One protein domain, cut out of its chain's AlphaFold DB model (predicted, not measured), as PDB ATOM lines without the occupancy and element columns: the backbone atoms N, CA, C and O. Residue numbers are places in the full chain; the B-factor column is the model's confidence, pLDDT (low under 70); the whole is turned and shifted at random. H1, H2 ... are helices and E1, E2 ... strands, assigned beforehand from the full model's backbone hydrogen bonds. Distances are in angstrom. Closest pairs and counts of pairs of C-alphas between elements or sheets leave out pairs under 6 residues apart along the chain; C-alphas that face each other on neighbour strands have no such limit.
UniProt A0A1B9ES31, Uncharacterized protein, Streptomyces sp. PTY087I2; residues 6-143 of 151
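Overview. This is residues 6 to 143 of the 151 residues of an uncharacterized protein of Streptomyces sp. PTY087I2 (UniProt A0A1B9ES31). A small head, made of three crossed helices, H1, H2 and H3, and a short two-strand ribbon, E1 and E2, has one long helical arm: H5 leaves the head and H6 follows at its far end, with residues 110 to 143 sticking out. At the opposite end residues 34 to 44 stick out, mostly as loop. The printed part has 138 residues, with six named helices and two named strands in the order H1 H2 H3 E1 H4 E2 H5 H6; the sheet E1 - E2 is antiparallel and the class is mostly helix. It is extended, with a radius of gyration of the C-alphas of 26.8 A and spans of 105 by 27 by 24 A.

Along the chain. H1, residues 6 to 14, begins at C-alpha 6 (6.109, -12.592, 35.555). H2 is residues 21 to 35, 21.0 A long, and H3 residues 51 to 63, 18.4 A. E1 is residues 67 to 70, H4 residues 72 to 77 and E2 residues 92 to 95. H5, residues 96 to 122, is 38.9 A long; H6, residues 125 to 142, is 25.9 A and ends at C-alpha 142 (56.993, 47.084, 50.415).

Arrangement. H1 touches H2, about perpendicular at 79 degrees, through residues 24 to 28 of H2 alone; the closest C-alphas, of Val 11 and Val 28, are 6.4 A apart. H3 touches H2 through residues 21 to 25 of H2 alone, closest at the C-alphas of Glu 22 and Gly 51, 4.3 A. E1 and E2 are antiparallel, with N 68 and O 94 at 2.8 A. H4 and H5 are near each other. In the six helices every O i to N i+4 pair is within hydrogen-bond range.

Size, cuts and confidence. The C-alphas farthest apart, of Phe 42 and His 143, are 104.8 A apart. The printed part has no cut; the links H2 to H3 and H4 to E2 are long. Residues 36 to 47 and 85 to 88 have pLDDT under 70.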
ATOM      1  N   GLU A   6       5.996 -13.207  36.874       93.38
ATOM      2  CA  GLU A   6       6.109 -12.592  35.555       93.38
ATOM      3  C   GLU A   6       5.008 -11.552  35.322       93.38
ATOM      4  O   GLU A   6       5.296 -10.469  34.815       93.38
ATOM      5  N   GLU A   7       3.771 -11.830  35.749       91.88
ATOM      6  CA  GLU A   7       2.666 -10.865  35.671       91.88
ATOM      7  C   GLU A   7       2.950  -9.611  36.501       91.88
ATOM      8  O   GLU A   7       2.800  -8.494  36.003       91.88
ATOM      9  N   VAL A   8       3.404  -9.781  37.750       94.62
ATOM     10  CA  VAL A   8       3.744  -8.645  38.625       94.62
ATOM     11  C   VAL A   8       4.872  -7.825  38.016       94.62
ATOM     12  O   VAL A   8       4.786  -6.599  37.982       94.62
ATOM     13  N   LEU A   9       5.916  -8.479  37.502       96.00
ATOM     14  CA  LEU A   9       7.025  -7.780  36.864       96.00
ATOM     15  C   LEU A   9       6.563  -6.982  35.640       96.00
ATOM     16  O   LEU A   9       6.889  -5.800  35.544       96.00
ATOM     17  N   ALA A  10       5.776  -7.589  34.749       95.25
ATOM     18  CA  ALA A  10       5.273  -6.925  33.549       95.25
ATOM     19  C   ALA A  10       4.423  -5.691  33.892       95.25
ATOM     20  O   ALA A  10       4.592  -4.625  33.293       95.25
ATOM     21  N   VAL A  11       3.551  -5.804  34.900       95.75
ATOM     22  CA  VAL A  11       2.766  -4.665  35.388       95.75
ATOM     23  C   VAL A  11       3.683  -3.587  35.947       95.75
ATOM     24  O   VAL A  11       3.593  -2.441  35.508       95.75
ATOM     25  N   VAL A  12       4.615  -3.929  36.836       95.75
ATOM     26  CA  VAL A  12       5.548  -2.962  37.438       95.75
ATOM     27  C   VAL A  12       6.412  -2.258  36.385       95.75
ATOM     28  O   VAL A  12       6.670  -1.060  36.506       95.75
ATOM     29  N   GLU A  13       6.828  -2.961  35.331       95.19
ATOM     30  CA  GLU A  13       7.570  -2.392  34.199       95.19
ATOM     31  C   GLU A  13       6.738  -1.428  33.347       95.19
ATOM     32  O   GLU A  13       7.281  -0.452  32.817       95.19
ATOM     33  N   SER A  14       5.426  -1.652  33.266       94.56
ATOM     34  CA  SER A  14       4.492  -0.772  32.557       94.56
ATOM     35  C   SER A  14       4.159   0.517  33.324       94.56
ATOM     36  O   SER A  14       3.709   1.498  32.724       94.56
ATOM     37  N   LEU A  15       4.396   0.558  34.641       92.88
ATOM     38  CA  LEU A  15       4.054   1.709  35.469       92.88
ATOM     39  C   LEU A  15       4.942   2.923  35.167       92.88
ATOM     40  O   LEU A  15       6.173   2.878  35.240       92.88
ATOM     41  N   ALA A  16       4.303   4.072  34.944       91.06
ATOM     42  CA  ALA A  16       4.988   5.348  34.732       91.06
ATOM     43  C   ALA A  16       5.645   5.922  36.004       91.06
ATOM     44  O   ALA A  16       6.462   6.840  35.914       91.06
ATOM     45  N   ARG A  17       5.278   5.417  37.187       91.94
ATOM     46  CA  ARG A  17       5.743   5.899  38.495       91.94
ATOM     47  C   ARG A  17       5.782   4.760  39.522       91.94
ATOM     48  O   ARG A  17       5.075   3.775  39.316       91.94
ATOM     49  N   PRO A  18       6.551   4.899  40.621       94.25
ATOM     50  CA  PRO A  18       6.509   3.952  41.730       94.25
ATOM     51  C   PRO A  18       5.096   3.840  42.311       94.25
ATOM     52  O   PRO A  18       4.423   4.867  42.446       94.25
ATOM     53  N   ALA A  19       4.684   2.625  42.668       93.88
ATOM     54  CA  ALA A  19       3.340   2.321  43.167       93.88
ATOM     55  C   ALA A  19       3.378   1.392  44.387       93.88
ATOM     56  O   ALA A  19       4.385   0.713  44.623       93.88
ATOM     57  N   SER A  20       2.299   1.379  45.168       94.00
ATOM     58  CA  SER A  20       2.158   0.462  46.305       94.00
ATOM     59  C   SER A  20       1.811  -0.967  45.843       94.00
ATOM     60  O   SER A  20       1.352  -1.150  44.713       94.00
ATOM     61  N   PRO A  21       2.023  -2.004  46.677       93.75
ATOM     62  CA  PRO A  21       1.591  -3.371  46.374       93.75
ATOM     63  C   PRO A  21       0.094  -3.479  46.057       93.75
ATOM     64  O   PRO A  21      -0.281  -4.254  45.184       93.75
ATOM     65  N   GLU A  22      -0.746  -2.684  46.719       92.50
ATOM     66  CA  GLU A  22      -2.197  -2.627  46.495       92.50
ATOM     67  C   GLU A  22      -2.523  -2.040  45.116       92.50
ATOM     68  O   GLU A  22      -3.258  -2.641  44.344       92.50
ATOM     69  N   GLU A  23      -1.897  -0.923  44.743       92.50
ATOM     70  CA  GLU A  23      -2.083  -0.328  43.412       92.50
ATOM     71  C   GLU A  23      -1.583  -1.254  42.290       92.50
ATOM     72  O   GLU A  23      -2.132  -1.277  41.186       92.50
ATOM     73  N   ILE A  24      -0.525  -2.027  42.558       93.38
ATOM     74  CA  ILE A  24      -0.019  -3.044  41.630       93.38
ATOM     75  C   ILE A  24      -1.003  -4.214  41.540       93.38
ATOM     76  O   ILE A  24      -1.238  -4.702  40.438       93.38
ATOM     77  N   ALA A  25      -1.600  -4.641  42.655       91.88
ATOM     78  CA  ALA A  25      -2.644  -5.662  42.675       91.88
ATOM     79  C   ALA A  25      -3.849  -5.251  41.816       91.88
ATOM     80  O   ALA A  25      -4.243  -6.005  40.923       91.88
ATOM     81  N   ASP A  26      -4.343  -4.025  41.994       90.56
ATOM     82  CA  ASP A  26      -5.434  -3.465  41.190       90.56
ATOM     83  C   ASP A  26      -5.081  -3.426  39.697       90.56
ATOM     84  O   ASP A  26      -5.897  -3.751  38.831       90.56
ATOM     85  N   ALA A  27      -3.840  -3.051  39.371       91.31
ATOM     86  CA  ALA A  27      -3.365  -3.016  37.994       91.31
ATOM     87  C   ALA A  27      -3.244  -4.421  37.373       91.31
ATOM     88  O   ALA A  27      -3.604  -4.599  36.208       91.31
ATOM     89  N   VAL A  28      -2.781  -5.422  38.132       91.44
ATOM     90  CA  VAL A  28      -2.747  -6.830  37.697       91.44
ATOM     91  C   VAL A  28      -4.162  -7.332  37.422       91.44
ATOM     92  O   VAL A  28      -4.407  -7.907  36.359       91.44
ATOM     93  N   GLU A  29      -5.106  -7.072  38.327       88.94
ATOM     94  CA  GLU A  29      -6.505  -7.468  38.149       88.94
ATOM     95  C   GLU A  29      -7.114  -6.793  36.912       88.94
ATOM     96  O   GLU A  29      -7.706  -7.454  36.058       88.94
ATOM     97  N   ALA A  30      -6.875  -5.492  36.724       87.69
ATOM     98  CA  ALA A  30      -7.347  -4.761  35.551       87.69
ATOM     99  C   ALA A  30      -6.793  -5.325  34.227       87.69
ATOM    100  O   ALA A  30      -7.511  -5.364  33.222       87.69
ATOM    101  N   VAL A  31      -5.531  -5.771  34.203       86.81
ATOM    102  CA  VAL A  31      -4.931  -6.437  33.034       86.81
ATOM    103  C   VAL A  31      -5.588  -7.794  32.789       86.81
ATOM    104  O   VAL A  31      -5.975  -8.081  31.653       86.81
ATOM    105  N   ARG A  32      -5.779  -8.600  33.840       84.75
ATOM    106  CA  ARG A  32      -6.436  -9.912  33.751       84.75
ATOM    107  C   ARG A  32      -7.871  -9.793  33.239       84.75
ATOM    108  O   ARG A  32      -8.239 -10.520  32.322       84.75
ATOM    109  N   VAL A  33      -8.655  -8.840  33.749       80.50
ATOM    110  CA  VAL A  33     -10.035  -8.579  33.297       80.50
ATOM    111  C   VAL A  33     -10.079  -8.208  31.813       80.50
ATOM    112  O   VAL A  33     -10.922  -8.716  31.078       80.50
ATOM    113  N   ARG A  34      -9.159  -7.358  31.340       78.00
ATOM    114  CA  ARG A  34      -9.093  -6.966  29.919       78.00
ATOM    115  C   ARG A  34      -8.691  -8.115  28.994       78.00
ATOM    116  O   ARG A  34      -9.095  -8.111  27.835       78.00
ATOM    117  N   ALA A  35      -7.884  -9.051  29.487       75.94
ATOM    118  CA  ALA A  35      -7.416 -10.202  28.723       75.94
ATOM    119  C   ALA A  35      -8.449 -11.341  28.639       75.94
ATOM    120  O   ALA A  35      -8.294 -12.229  27.799       75.94
ATOM    121  N   ARG A  36      -9.503 -11.334  29.472       68.75
ATOM    122  CA  ARG A  36     -10.550 -12.363  29.425       68.75
ATOM    123  C   ARG A  36     -11.381 -12.238  28.137       68.75
ATOM    124  O   ARG A  36     -11.925 -11.164  27.860       68.75
ATOM    125  N   PRO A  37     -11.532 -13.321  27.352       62.88
ATOM    126  CA  PRO A  37     -12.518 -13.378  26.282       62.88
ATOM    127  C   PRO A  37     -13.914 -13.103  26.855       62.88
ATOM    128  O   PRO A  37     -14.257 -13.614  27.917       62.88
ATOM    129  N   ARG A  38     -14.732 -12.304  26.160       63.94
ATOM    130  CA  ARG A  38     -16.136 -12.051  26.530       63.94
ATOM    131  C   ARG A  38     -16.974 -13.320  26.337       63.94
ATOM    132  O   ARG A  38     -17.700 -13.412  25.352       63.94
ATOM    133  N   LEU A  39     -16.862 -14.306  27.219       52.03
ATOM    134  CA  LEU A  39     -17.663 -15.524  27.144       52.03
ATOM    135  C   LEU A  39     -18.207 -15.916  28.522       52.03
ATOM    136  O   LEU A  39     -17.476 -16.350  29.399       52.03
ATOM    137  N   THR A  40     -19.535 -15.800  28.607       52.16
ATOM    138  CA  THR A  40     -20.487 -16.461  29.516       52.16
ATOM    139  C   THR A  40     -20.458 -16.122  31.010       52.16
ATOM    140  O   THR A  40     -19.428 -16.067  31.664       52.16
ATOM    141  N   GLU A  41     -21.667 -15.936  31.542       53.06
ATOM    142  CA  GLU A  41     -22.054 -15.483  32.890       53.06
ATOM    143  C   GLU A  41     -21.659 -16.437  34.043       53.06
ATOM    144  O   GLU A  41     -22.208 -16.339  35.137       53.06
ATOM    145  N   PHE A  42     -20.722 -17.363  33.816       53.66
ATOM    146  CA  PHE A  42     -20.403 -18.472  34.724       53.66
ATOM    147  C   PHE A  42     -18.905 -18.710  34.954       53.66
ATOM    148  O   PHE A  42     -18.537 -19.749  35.501       53.66
ATOM    149  N   ASP A  43     -18.034 -17.766  34.593       56.06
ATOM    150  CA  ASP A  43     -16.661 -17.811  35.095       56.06
ATOM    151  C   ASP A  43     -16.641 -17.300  36.538       56.06
ATOM    152  O   ASP A  43     -16.900 -16.124  36.805       56.06
ATOM    153  N   ASP A  44     -16.325 -18.210  37.462       54.81
ATOM    154  CA  ASP A  44     -15.992 -17.906  38.850       54.81
ATOM    155  C   ASP A  44     -15.036 -16.696  38.854       54.81
ATOM    156  O   ASP A  44     -14.030 -16.715  38.122       54.81
ATOM    157  N   PRO A  45     -15.337 -15.594  39.571       56.19
ATOM    158  CA  PRO A  45     -14.407 -14.485  39.704       56.19
ATOM    159  C   PRO A  45     -13.190 -15.024  40.452       56.19
ATOM    160  O   PRO A  45     -13.160 -15.046  41.677       56.19
ATOM    161  N   GLY A  46     -12.223 -15.562  39.700       60.19
ATOM    162  CA  GLY A  46     -11.049 -16.208  40.266       60.19
ATOM    163  C   GLY A  46     -10.439 -15.343  41.363       60.19
ATOM    164  O   GLY A  46     -10.498 -14.122  41.269       60.19
ATOM    165  N   ALA A  47      -9.894 -15.990  42.397       66.88
ATOM    166  CA  ALA A  47      -9.430 -15.337  43.620       66.88
ATOM    167  C   ALA A  47      -8.785 -13.961  43.371       66.88
ATOM    168  O   ALA A  47      -7.796 -13.869  42.635       66.88
ATOM    169  N   CYS A  48      -9.360 -12.922  43.988       75.12
ATOM    170  CA  CYS A  48      -8.886 -11.550  43.862       75.12
ATOM    171  C   CYS A  48      -7.404 -11.460  44.219       75.12
ATOM    172  O   CYS A  48      -6.952 -12.015  45.227       75.12
ATOM    173  N   VAL A  49      -6.655 -10.717  43.411       83.19
ATOM    174  CA  VAL A  49      -5.253 -10.434  43.700       83.19
ATOM    175  C   VAL A  49      -5.154  -9.521  44.920       83.19
ATOM    176  O   VAL A  49      -5.647  -8.398  44.907       83.19
ATOM    177  N   THR A  50      -4.509  -9.998  45.986       88.69
ATOM    178  CA  THR A  50      -4.288  -9.202  47.199       88.69
ATOM    179  C   THR A  50      -2.946  -8.474  47.148       88.69
ATOM    180  O   THR A  50      -1.969  -8.968  46.578       88.69
ATOM    181  N   GLY A  51      -2.873  -7.315  47.810       89.31
ATOM    182  CA  GLY A  51      -1.616  -6.580  47.986       89.31
ATOM    183  C   GLY A  51      -0.534  -7.410  48.687       89.31
ATOM    184  O   GLY A  51       0.636  -7.306  48.334       89.31
ATOM    185  N   GLU A  52      -0.912  -8.304  49.606       90.69
ATOM    186  CA  GLU A  52       0.015  -9.216  50.293       90.69
ATOM    187  C   GLU A  52       0.644 -10.239  49.334       90.69
ATOM    188  O   GLU A  52       1.864 -10.419  49.331       90.69
ATOM    189  N   ALA A  53      -0.160 -10.858  48.462       91.19
ATOM    190  CA  ALA A  53       0.347 -11.787  47.453       91.19
ATOM    191  C   ALA A  53       1.317 -11.084  46.489       91.19
ATOM    192  O   ALA A  53       2.383 -11.614  46.164       91.19
ATOM    193  N   VAL A  54       0.983  -9.857  46.080       93.69
ATOM    194  CA  VAL A  54       1.858  -9.019  45.251       93.69
ATOM    195  C   VAL A  54       3.133  -8.632  45.999       93.69
ATOM    196  O   VAL A  54       4.215  -8.708  45.418       93.69
ATOM    197  N   LEU A  55       3.049  -8.274  47.281       94.00
ATOM    198  CA  LEU A  55       4.214  -7.952  48.104       94.00
ATOM    199  C   LEU A  55       5.184  -9.136  48.190       94.00
ATOM    200  O   LEU A  55       6.385  -8.939  48.006       94.00
ATOM    201  N   GLY A  56       4.676 -10.356  48.385       93.94
ATOM    202  CA  GLY A  56       5.489 -11.575  48.342       93.94
ATOM    203  C   GLY A  56       6.285 -11.690  47.038       93.94
ATOM    204  O   GLY A  56       7.508 -11.836  47.060       93.94
ATOM    205  N   ARG A  57       5.626 -11.490  45.888       95.44
ATOM    206  CA  ARG A  57       6.294 -11.496  44.572       95.44
ATOM    207  C   ARG A  57       7.278 -10.343  44.388       95.44
ATOM    208  O   ARG A  57       8.345 -10.529  43.804       95.44
ATOM    209  N   LEU A  58       6.969  -9.151  44.891       96.12
ATOM    210  CA  LEU A  58       7.868  -7.995  44.833       96.12
ATOM    211  C   LEU A  58       9.153  -8.223  45.636       96.12
ATOM    212  O   LEU A  58      10.222  -7.774  45.214       96.12
ATOM    213  N   LEU A  59       9.075  -8.939  46.760       95.38
ATOM    214  CA  LEU A  59      10.246  -9.333  47.542       95.38
ATOM    215  C   LEU A  59      11.134 -10.316  46.762       95.38
ATOM    216  O   LEU A  59      12.331 -10.062  46.635       95.38
ATOM    217  N   GLU A  60      10.560 -11.342  46.130       95.94
ATOM    218  CA  GLU A  60      11.302 -12.270  45.253       95.94
ATOM    219  C   GLU A  60      11.978 -11.532  44.072       95.94
ATOM    220  O   GLU A  60      13.151 -11.740  43.736       95.94
ATOM    221  N   LEU A  61      11.256 -10.593  43.447       96.50
ATOM    222  CA  LEU A  61      11.775  -9.759  42.358       96.50
ATOM    223  C   LEU A  61      12.888  -8.808  42.823       96.50
ATOM    224  O   LEU A  61      13.798  -8.481  42.051       96.50
ATOM    225  N   LYS A  62      12.839  -8.349  44.077       96.06
ATOM    226  CA  LYS A  62      13.883  -7.518  44.692       96.06
ATOM    227  C   LYS A  62      15.166  -8.310  44.893       96.06
ATOM    228  O   LYS A  62      16.239  -7.788  44.581       96.06
ATOM    229  N   GLU A  63      15.067  -9.547  45.373       96.38
ATOM    230  CA  GLU A  63      16.208 -10.459  45.521       96.38
ATOM    231  C   GLU A  63      16.884 -10.713  44.172       96.38
ATOM    232  O   GLU A  63      18.105 -10.610  44.043       96.38
ATOM    233  N   SER A  64      16.072 -10.884  43.127       95.62
ATOM    234  CA  SER A  64      16.533 -11.012  41.739       95.62
ATOM    235  C   SER A  64      16.980  -9.691  41.093       95.62
ATOM    236  O   SER A  64      17.342  -9.667  39.917       95.62
ATOM    237  N   ARG A  65      16.980  -8.574  41.834       95.56
ATOM    238  CA  ARG A  65      17.391  -7.234  41.371       95.56
ATOM    239  C   ARG A  65      16.616  -6.725  40.148       95.56
ATOM    240  O   ARG A  65      17.171  -5.973  39.344       95.56
ATOM    241  N   GLN A  66      15.347  -7.093  40.023       97.19
ATOM    242  CA  GLN A  66      14.467  -6.602  38.959       97.19
ATOM    243  C   GLN A  66      13.679  -5.366  39.402       97.19
ATOM    244  O   GLN A  66      13.486  -4.442  38.614       97.19
ATOM    245  N   VAL A  67      13.323  -5.280  40.687       97.00
ATOM    246  CA  VAL A  67      12.587  -4.144  41.268       97.00
ATOM    247  C   VAL A  67      13.300  -3.552  42.487       97.00
ATOM    248  O   VAL A  67      14.159  -4.181  43.112       97.00
ATOM    249  N   LYS A  68      12.959  -2.306  42.825       96.50
ATOM    250  CA  LYS A  68      13.365  -1.622  44.059       96.50
ATOM    251  C   LYS A  68      12.127  -1.160  44.806       96.50
ATOM    252  O   LYS A  68      11.271  -0.522  44.206       96.50
ATOM    253  N   GLY A  69      12.089  -1.450  46.102       95.00
ATOM    254  CA  GLY A  69      11.132  -0.886  47.048       95.00
ATOM    255  C   GLY A  69      11.824   0.165  47.908       95.00
ATOM    256  O   GLY A  69      12.849  -0.142  48.523       95.00
ATOM    257  N   TYR A  70      11.288   1.381  47.934       94.25
ATOM    258  CA  TYR A  70      11.779   2.482  48.764       94.25
ATOM    259  C   TYR A  70      10.621   3.291  49.352       94.25
ATOM    260  O   TYR A  70       9.554   3.343  48.732       94.25
ATOM    261  N   PRO A  71      10.838   3.964  50.496       92.88
ATOM    262  CA  PRO A  71       9.866   4.907  51.020       92.88
ATOM    263  C   PRO A  71       9.694   6.093  50.071       92.88
ATOM    264  O   PRO A  71      10.555   6.397  49.233       92.88
ATOM    265  N   ARG A  72       8.562   6.776  50.213       91.62
ATOM    266  CA  ARG A  72       8.147   7.879  49.344       91.62
ATOM    267  C   ARG A  72       9.210   8.972  49.244       91.62
ATOM    268  O   ARG A  72       9.543   9.421  48.148       91.62
ATOM    269  N   GLU A  73       9.786   9.350  50.375       91.06
ATOM    270  CA  GLU A  73      10.788  10.406  50.515       91.06
ATOM    271  C   GLU A  73      12.068  10.058  49.751       91.06
ATOM    272  O   GLU A  73      12.679  10.915  49.114       91.06
ATOM    273  N   ALA A  74      12.461   8.782  49.747       92.38
ATOM    274  CA  ALA A  74      13.635   8.330  49.012       92.38
ATOM    275  C   ALA A  74      13.431   8.433  47.491       92.38
ATOM    276  O   ALA A  74      14.359   8.824  46.780       92.38
ATOM    277  N   TRP A  75      12.222   8.168  46.986       93.50
ATOM    278  CA  TRP A  75      11.890   8.410  45.577       93.50
ATOM    279  C   TRP A  75      11.903   9.900  45.226       93.50
ATOM    280  O   TRP A  75      12.490  10.280  44.209       93.50
ATOM    281  N   VAL A  76      11.349  10.750  46.096       92.44
ATOM    282  CA  VAL A  76      11.384  12.213  45.928       92.44
ATOM    283  C   VAL A  76      12.823  12.725  45.864       92.44
ATOM    284  O   VAL A  76      13.162  13.500  44.968       92.44
ATOM    285  N   ASN A  77      13.703  12.223  46.731       91.06
ATOM    286  CA  ASN A  77      15.127  12.571  46.738       91.06
ATOM    287  C   ASN A  77      15.868  12.129  45.464       91.06
ATOM    288  O   ASN A  77      16.883  12.722  45.098       91.06
ATOM    289  N   LEU A  78      15.367  11.112  44.756       91.31
ATOM    290  CA  LEU A  78      15.854  10.713  43.429       91.31
ATOM    291  C   LEU A  78      15.299  11.590  42.295       91.31
ATOM    292  O   LEU A  78      15.641  11.383  41.132       91.31
ATOM    293  N   GLY A  79      14.463  12.582  42.608       90.00
ATOM    294  CA  GLY A  79      13.770  13.413  41.628       90.00
ATOM    295  C   GLY A  79      12.590  12.710  40.959       90.00
ATOM    296  O   GLY A  79      12.099  13.195  39.942       90.00
ATOM    297  N   VAL A  80      12.137  11.581  41.508       92.31
ATOM    298  CA  VAL A  80      10.938  10.872  41.054       92.31
ATOM    299  C   VAL A  80       9.759  11.397  41.860       92.31
ATOM    300  O   VAL A  80       9.825  11.459  43.081       92.31
ATOM    301  N   LYS A  81       8.668  11.783  41.193       89.69
ATOM    302  CA  LYS A  81       7.436  12.210  41.867       89.69
ATOM    303  C   LYS A  81       6.509  11.001  42.044       89.69
ATOM    304  O   LYS A  81       5.818  10.655  41.083       89.69
ATOM    305  N   PRO A  82       6.484  10.343  43.218       85.06
ATOM    306  CA  PRO A  82       5.470   9.334  43.489       85.06
ATOM    307  C   PRO A  82       4.085   9.987  43.439       85.06
ATOM    308  O   PRO A  82       3.899  11.124  43.888       85.06
ATOM    309  N   GLY A  83       3.116   9.281  42.857       81.94
ATOM    310  CA  GLY A  83       1.721   9.718  42.860       81.94
ATOM    311  C   GLY A  83       1.161   9.790  44.277       81.94
ATOM    312  O   GLY A  83       1.770   9.279  45.218       81.94
ATOM    313  N   GLY A  84       0.006  10.435  44.447       76.31
ATOM    314  CA  GLY A  84      -0.801  10.171  45.639       76.31
ATOM    315  C   GLY A  84      -1.169   8.693  45.638       76.31
ATOM    316  O   GLY A  84      -1.593   8.200  44.592       76.31
ATOM    317  N   THR A  85      -0.939   8.007  46.753       66.31
ATOM    318  CA  THR A  85      -1.374   6.624  46.911       66.31
ATOM    319  C   THR A  85      -2.755   6.628  47.543       66.31
ATOM    320  O   THR A  85      -2.996   7.366  48.500       66.31
ATOM    321  N   ALA A  86      -3.676   5.836  46.996       67.69
ATOM    322  CA  ALA A  86      -4.977   5.622  47.635       67.69
ATOM    323  C   ALA A  86      -4.831   4.814  48.938       67.69
ATOM    324  O   ALA A  86      -5.652   4.933  49.846       67.69
ATOM    325  N   HIS A  87      -3.745   4.042  49.039       64.81
ATOM    326  CA  HIS A  87      -3.420   3.198  50.177       64.81
ATOM    327  C   HIS A  87      -2.176   3.734  50.902       64.81
ATOM    328  O   HIS A  87      -1.167   4.046  50.254       64.81
ATOM    329  N   PRO A  88      -2.229   3.909  52.233       64.50
ATOM    330  CA  PRO A  88      -1.056   4.275  53.009       64.50
ATOM    331  C   PRO A  88      -0.124   3.062  53.096       64.50
ATOM    332  O   PRO A  88      -0.409   2.110  53.816       64.50
ATOM    333  N   THR A  89       0.988   3.109  52.363       70.00
ATOM    334  CA  THR A  89       2.002   2.047  52.363       70.00
ATOM    335  C   THR A  89       3.392   2.639  52.558       70.00
ATOM    336  O   THR A  89       3.735   3.657  51.953       70.00
ATOM    337  N   ASP A  90       4.216   1.968  53.365       80.81
ATOM    338  CA  ASP A  90       5.568   2.425  53.714       80.81
ATOM    339  C   ASP A  90       6.567   2.330  52.549       80.81
ATOM    340  O   ASP A  90       7.592   3.015  52.542       80.81
ATOM    341  N   LEU A  91       6.299   1.477  51.554       92.38
ATOM    342  CA  LEU A  91       7.194   1.210  50.428       92.38
ATOM    343  C   LEU A  91       6.475   1.285  49.080       92.38
ATOM    344  O   LEU A  91       5.465   0.624  48.850       92.38
ATOM    345  N   LEU A  92       7.086   2.025  48.156       94.88
ATOM    346  CA  LEU A  92       6.696   2.085  46.752       94.88
ATOM    347  C   LEU A  92       7.713   1.348  45.892       94.88
ATOM    348  O   LEU A  92       8.928   1.464  46.106       94.88
ATOM    349  N   TRP A  93       7.203   0.638  44.894       95.94
ATOM    350  CA  TRP A  93       7.955  -0.301  44.079       95.94
ATOM    351  C   TRP A  93       8.050   0.160  42.631       95.94
ATOM    352  O   TRP A  93       7.081   0.649  42.053       95.94
ATOM    353  N   TRP A  94       9.239   0.014  42.045       96.44
ATOM    354  CA  TRP A  94       9.482   0.361  40.645       96.44
ATOM    355  C   TRP A  94      10.642  -0.456  40.044       96.44
ATOM    356  O   TRP A  94      11.484  -0.955  40.803       96.44
ATOM    357  N   PRO A  95      10.742  -0.598  38.706       97.06
ATOM    358  CA  PRO A  95      11.816  -1.353  38.072       97.06
ATOM    359  C   PRO A  95      13.203  -0.792  38.386       97.06
ATOM    360  O   PRO A  95      13.428   0.424  38.408       97.06
ATOM    361  N   VAL A  96      14.184  -1.684  38.529       96.75
ATOM    362  CA  VAL A  96      15.595  -1.314  38.722       96.75
ATOM    363  C   VAL A  96      16.126  -0.482  37.558       96.75
ATOM    364  O   VAL A  96      16.936   0.418  37.777       96.75
ATOM    365  N   THR A  97      15.675  -0.739  36.331       95.62
ATOM    366  CA  THR A  97      16.073   0.028  35.140       95.62
ATOM    367  C   THR A  97      15.678   1.502  35.265       95.62
ATOM    368  O   THR A  97      16.527   2.384  35.112       95.62
ATOM    369  N   ARG A  98      14.426   1.774  35.650       94.44
ATOM    370  CA  ARG A  98      13.904   3.123  35.915       94.44
ATOM    371  C   ARG A  98      14.595   3.783  37.103       94.44
ATOM    372  O   ARG A  98      14.978   4.949  37.023       94.44
ATOM    373  N   TRP A  99      14.836   3.027  38.172       94.50
ATOM    374  CA  TRP A  99      15.597   3.515  39.321       94.50
ATOM    375  C   TRP A  99      17.024   3.939  38.938       94.50
ATOM    376  O   TRP A  99      17.451   5.033  39.309       94.50
ATOM    377  N   ARG A 100      17.755   3.127  38.158       95.12
ATOM    378  CA  ARG A 100      19.116   3.464  37.689       95.12
ATOM    379  C   ARG A 100      19.118   4.740  36.859       95.12
ATOM    380  O   ARG A 100      19.997   5.579  37.038       95.12
ATOM    381  N   GLN A 101      18.127   4.899  35.984       94.62
ATOM    382  CA  GLN A 101      17.970   6.109  35.185       94.62
ATOM    383  C   GLN A 101      17.763   7.342  36.080       94.62
ATOM    384  O   GLN A 101      18.476   8.334  35.929       94.62
ATOM    385  N   ALA A 102      16.847   7.269  37.049       92.69
ATOM    386  CA  ALA A 102      16.589   8.359  37.990       92.69
ATOM    387  C   ALA A 102      17.829   8.710  38.832       92.69
ATOM    388  O   ALA A 102      18.203   9.878  38.937       92.69
ATOM    389  N   ALA A 103      18.520   7.699  39.363       92.25
ATOM    390  CA  ALA A 103      19.764   7.884  40.107       92.25
ATOM    391  C   ALA A 103      20.856   8.542  39.248       92.25
ATOM    392  O   ALA A 103      21.542   9.453  39.713       92.25
ATOM    393  N   GLY A 104      20.976   8.145  37.977       94.06
ATOM    394  CA  GLY A 104      21.895   8.764  37.023       94.06
ATOM    395  C   GLY A 104      21.564  10.233  36.745       94.06
ATOM    396  O   GLY A 104      22.464  11.072  36.741       94.06
ATOM    397  N   HIS A 105      20.283  10.574  36.567       92.31
ATOM    398  CA  HIS A 105      19.856  11.967  36.402       92.31
ATOM    399  C   HIS A 105      20.159  12.819  37.635       92.31
ATOM    400  O   HIS A 105      20.642  13.942  37.492       92.31
ATOM    401  N   ARG A 106      19.926  12.286  38.840       90.25
ATOM    402  CA  ARG A 106      20.291  12.966  40.087       90.25
ATOM    403  C   ARG A 106      21.796  13.224  40.158       90.25
ATOM    404  O   ARG A 106      22.195  14.355  40.396       90.25
ATOM    405  N   ALA A 107      22.621  12.209  39.899       92.06
ATOM    406  CA  ALA A 107      24.073  12.352  39.958       92.06
ATOM    407  C   ALA A 107      24.589  13.442  39.002       92.06
ATOM    408  O   ALA A 107      25.447  14.236  39.381       92.06
ATOM    409  N   ARG A 108      24.030  13.530  37.787       92.38
ATOM    410  CA  ARG A 108      24.366  14.601  36.832       92.38
ATOM    411  C   ARG A 108      23.976  15.980  37.357       92.38
ATOM    412  O   ARG A 108      24.811  16.876  37.353       92.38
ATOM    413  N   ARG A 109      22.755  16.125  37.880       90.81
ATOM    414  CA  ARG A 109      22.284  17.380  38.482       90.81
ATOM    415  C   ARG A 109      23.178  17.826  39.638       90.81
ATOM    416  O   ARG A 109      23.504  19.003  39.736       90.81
ATOM    417  N   ASP A 110      23.592  16.896  40.495       91.88
ATOM    418  CA  ASP A 110      24.454  17.199  41.639       91.88
ATOM    419  C   ASP A 110      25.852  17.653  41.182       91.88
ATOM    420  O   ASP A 110      26.426  18.576  41.763       91.88
ATOM    421  N   LEU A 111      26.396  17.055  40.115       92.81
ATOM    422  CA  LEU A 111      27.653  17.499  39.500       92.81
ATOM    423  C   LEU A 111      27.526  18.896  38.882       92.81
ATOM    424  O   LEU A 111      28.389  19.744  39.103       92.81
ATOM    425  N   GLU A 112      26.443  19.155  38.151       92.44
ATOM    426  CA  GLU A 112      26.158  20.466  37.556       92.44
ATOM    427  C   GLU A 112      25.991  21.549  38.628       92.44
ATOM    428  O   GLU A 112      26.579  22.624  38.511       92.44
ATOM    429  N   ALA A 113      25.263  21.250  39.706       91.69
ATOM    430  CA  ALA A 113      25.075  22.156  40.834       91.69
ATOM    431  C   ALA A 113      26.400  22.483  41.534       91.69
ATOM    432  O   ALA A 113      26.654  23.642  41.861       91.69
ATOM    433  N   ARG A 114      27.281  21.490  41.717       91.25
ATOM    434  CA  ARG A 114      28.626  21.712  42.272       91.25
ATOM    435  C   ARG A 114      29.477  22.580  41.355       91.25
ATOM    436  O   ARG A 114      30.074  23.540  41.827       91.25
ATOM    437  N   ALA A 115      29.494  22.294  40.055       91.44
ATOM    438  CA  ALA A 115      30.241  23.099  39.093       91.44
ATOM    439  C   ALA A 115      29.728  24.548  39.040       91.44
ATOM    440  O   ALA A 115      30.518  25.485  38.975       91.44
ATOM    441  N   ALA A 116      28.410  24.751  39.100       90.19
ATOM    442  CA  ALA A 116      27.816  26.082  39.177       90.19
ATOM    443  C   ALA A 116      28.189  26.805  40.480       90.19
ATOM    444  O   ALA A 116      28.535  27.983  40.440       90.19
ATOM    445  N   ALA A 117      28.176  26.102  41.616       89.94
ATOM    446  CA  ALA A 117      28.579  26.659  42.902       89.94
ATOM    447  C   ALA A 117      30.062  27.063  42.922       89.94
ATOM    448  O   ALA A 117      30.383  28.138  43.420       89.94
ATOM    449  N   GLU A 118      30.958  26.254  42.348       88.56
ATOM    450  CA  GLU A 118      32.378  26.613  42.232       88.56
ATOM    451  C   GLU A 118      32.584  27.830  41.322       88.56
ATOM    452  O   GLU A 118      33.249  28.781  41.728       88.56
ATOM    453  N   ARG A 119      31.914  27.897  40.163       87.00
ATOM    454  CA  ARG A 119      31.952  29.102  39.309       87.00
ATOM    455  C   ARG A 119      31.440  30.344  40.036       87.00
ATOM    456  O   ARG A 119      32.023  31.415  39.903       87.00
ATOM    457  N   ALA A 120      30.372  30.214  40.822       86.06
ATOM    458  CA  ALA A 120      29.837  31.321  41.611       86.06
ATOM    459  C   ALA A 120      30.821  31.788  42.699       86.06
ATOM    460  O   ALA A 120      30.926  32.986  42.959       86.06
ATOM    461  N   LYS A 121      31.580  30.868  43.313       84.00
ATOM    462  CA  LYS A 121      32.660  31.217  44.250       84.00
ATOM    463  C   LYS A 121      33.819  31.922  43.547       84.00
ATOM    464  O   LYS A 121      34.337  32.901  44.079       84.00
ATOM    465  N   GLU A 122      34.224  31.453  42.369       79.25
ATOM    466  CA  GLU A 122      35.289  32.074  41.570       79.25
ATOM    467  C   GLU A 122      34.922  33.487  41.115       79.25
ATOM    468  O   GLU A 122      35.742  34.396  41.208       79.25
ATOM    469  N   GLN A 123      33.675  33.690  40.696       80.19
ATOM    470  CA  GLN A 123      33.157  34.982  40.242       80.19
ATOM    471  C   GLN A 123      32.676  35.876  41.395       80.19
ATOM    472  O   GLN A 123      32.080  36.927  41.160       80.19
ATOM    473  N   SER A 124      32.918  35.476  42.647       77.75
ATOM    474  CA  SER A 124      32.432  36.215  43.805       77.75
ATOM    475  C   SER A 124      33.122  37.584  43.912       77.75
ATOM    476  O   SER A 124      34.348  37.645  44.058       77.75
ATOM    477  N   PRO A 125      32.365  38.697  43.933       75.88
ATOM    478  CA  PRO A 125      32.935  40.033  44.103       75.88
ATOM    479  C   PRO A 125      33.640  40.194  45.459       75.88
ATOM    480  O   PRO A 125      34.574  40.984  45.578       75.88
ATOM    481  N   LEU A 126      33.258  39.399  46.468       77.94
ATOM    482  CA  LEU A 126      33.946  39.357  47.760       77.94
ATOM    483  C   LEU A 126      35.365  38.799  47.636       77.94
ATOM    484  O   LEU A 126      36.272  39.304  48.291       77.94
ATOM    485  N   ARG A 127      35.585  37.801  46.773       75.25
ATOM    486  CA  ARG A 127      36.928  37.266  46.522       75.25
ATOM    487  C   ARG A 127      37.821  38.329  45.885       75.25
ATOM    488  O   ARG A 127      38.927  38.547  46.363       75.25
ATOM    489  N   GLN A 128      37.305  39.045  44.884       77.69
ATOM    490  CA  GLN A 128      38.031  40.148  44.243       77.69
ATOM    491  C   GLN A 128      38.332  41.297  45.216       77.69
ATOM    492  O   GLN A 128      39.405  41.893  45.157       77.69
ATOM    493  N   ALA A 129      37.403  41.617  46.123       79.38
ATOM    494  CA  ALA A 129      37.625  42.627  47.157       79.38
ATOM    495  C   ALA A 129      38.713  42.197  48.160       79.38
ATOM    496  O   ALA A 129      39.565  43.006  48.534       79.38
ATOM    497  N   VAL A 130      38.728  40.921  48.565       83.75
ATOM    498  CA  VAL A 130      39.762  40.363  49.452       83.75
ATOM    499  C   VAL A 130      41.130  40.337  48.767       83.75
ATOM    500  O   VAL A 130      42.109  40.747  49.386       83.75
ATOM    501  N   GLU A 131      41.209  39.919  47.500       83.88
ATOM    502  CA  GLU A 131      42.457  39.927  46.721       83.88
ATOM    503  C   GLU A 131      43.029  41.346  46.608       83.88
ATOM    504  O   GLU A 131      44.174  41.553  47.005       83.88
ATOM    505  N   ARG A 132      42.214  42.344  46.233       83.00
ATOM    506  CA  ARG A 132      42.646  43.756  46.213       83.00
ATOM    507  C   ARG A 132      43.148  44.241  47.573       83.00
ATOM    508  O   ARG A 132      44.147  44.946  47.650       83.00
ATOM    509  N   THR A 133      42.477  43.856  48.657       86.19
ATOM    510  CA  THR A 133      42.888  44.252  50.016       86.19
ATOM    511  C   THR A 133      44.227  43.618  50.410       86.19
ATOM    512  O   THR A 133      45.043  44.249  51.079       86.19
ATOM    513  N   LEU A 134      44.475  42.369  50.007       88.62
ATOM    514  CA  LEU A 134      45.748  41.687  50.250       88.62
ATOM    515  C   LEU A 134      46.878  42.264  49.394       88.62
ATOM    516  O   LEU A 134      47.996  42.390  49.890       88.62
ATOM    517  N   GLU A 135      46.598  42.620  48.142       87.88
ATOM    518  CA  GLU A 135      47.541  43.317  47.265       87.88
ATOM    519  C   GLU A 135      47.922  44.682  47.831       87.88
ATOM    520  O   GLU A 135      49.113  44.960  47.949       87.88
ATOM    521  N   GLN A 136      46.946  45.470  48.297       84.31
ATOM    522  CA  GLN A 136      47.210  46.752  48.952       84.31
ATOM    523  C   GLN A 136      48.118  46.576  50.173       84.31
ATOM    524  O   GLN A 136      49.142  47.233  50.283       84.31
ATOM    525  N   ARG A 137      47.821  45.612  51.053       85.81
ATOM    526  CA  ARG A 137      48.670  45.350  52.230       85.81
ATOM    527  C   ARG A 137      50.091  44.922  51.867       85.81
ATOM    528  O   ARG A 137      51.026  45.241  52.595       85.81
ATOM    529  N   ARG A 138      50.263  44.159  50.783       88.56
ATOM    530  CA  ARG A 138      51.593  43.769  50.286       88.56
ATOM    531  C   ARG A 138      52.344  44.969  49.723       88.56
ATOM    532  O   ARG A 138      53.539  45.082  49.973       88.56
ATOM    533  N   TRP A 139      51.645  45.841  49.002       85.81
ATOM    534  CA  TRP A 139      52.195  47.085  48.486       85.81
ATOM    535  C   TRP A 139      52.664  48.000  49.620       85.81
ATOM    536  O   TRP A 139      53.835  48.374  49.644       85.81
ATOM    537  N   ASP A 140      51.798  48.249  50.606       83.75
ATOM    538  CA  ASP A 140      52.092  49.087  51.776       83.75
ATOM    539  C   ASP A 140      53.293  48.546  52.572       83.75
ATOM    540  O   ASP A 140      54.141  49.305  53.034       83.75
ATOM    541  N   ALA A 141      53.415  47.219  52.701       83.25
ATOM    542  CA  ALA A 141      54.554  46.591  53.372       83.25
ATOM    543  C   ALA A 141      55.879  46.743  52.599       83.25
ATOM    544  O   ALA A 141      56.948  46.717  53.208       83.25
ATOM    545  N   GLN A 142      55.822  46.869  51.271       84.31
ATOM    546  CA  GLN A 142      56.993  47.084  50.415       84.31
ATOM    547  C   GLN A 142      57.371  48.567  50.291       84.31
ATOM    548  O   GLN A 142      58.539  48.865  50.054       84.31
ATOM    549  N   HIS A 143      56.419  49.480  50.511       80.25
ATOM    550  CA  HIS A 143      56.596  50.929  50.375       80.25
ATOM    551  C   HIS A 143      56.217  51.668  51.676       80.25
ATOM    552  O   HIS A 143      55.388  52.576  51.657       80.25
TER     553      HIS A 143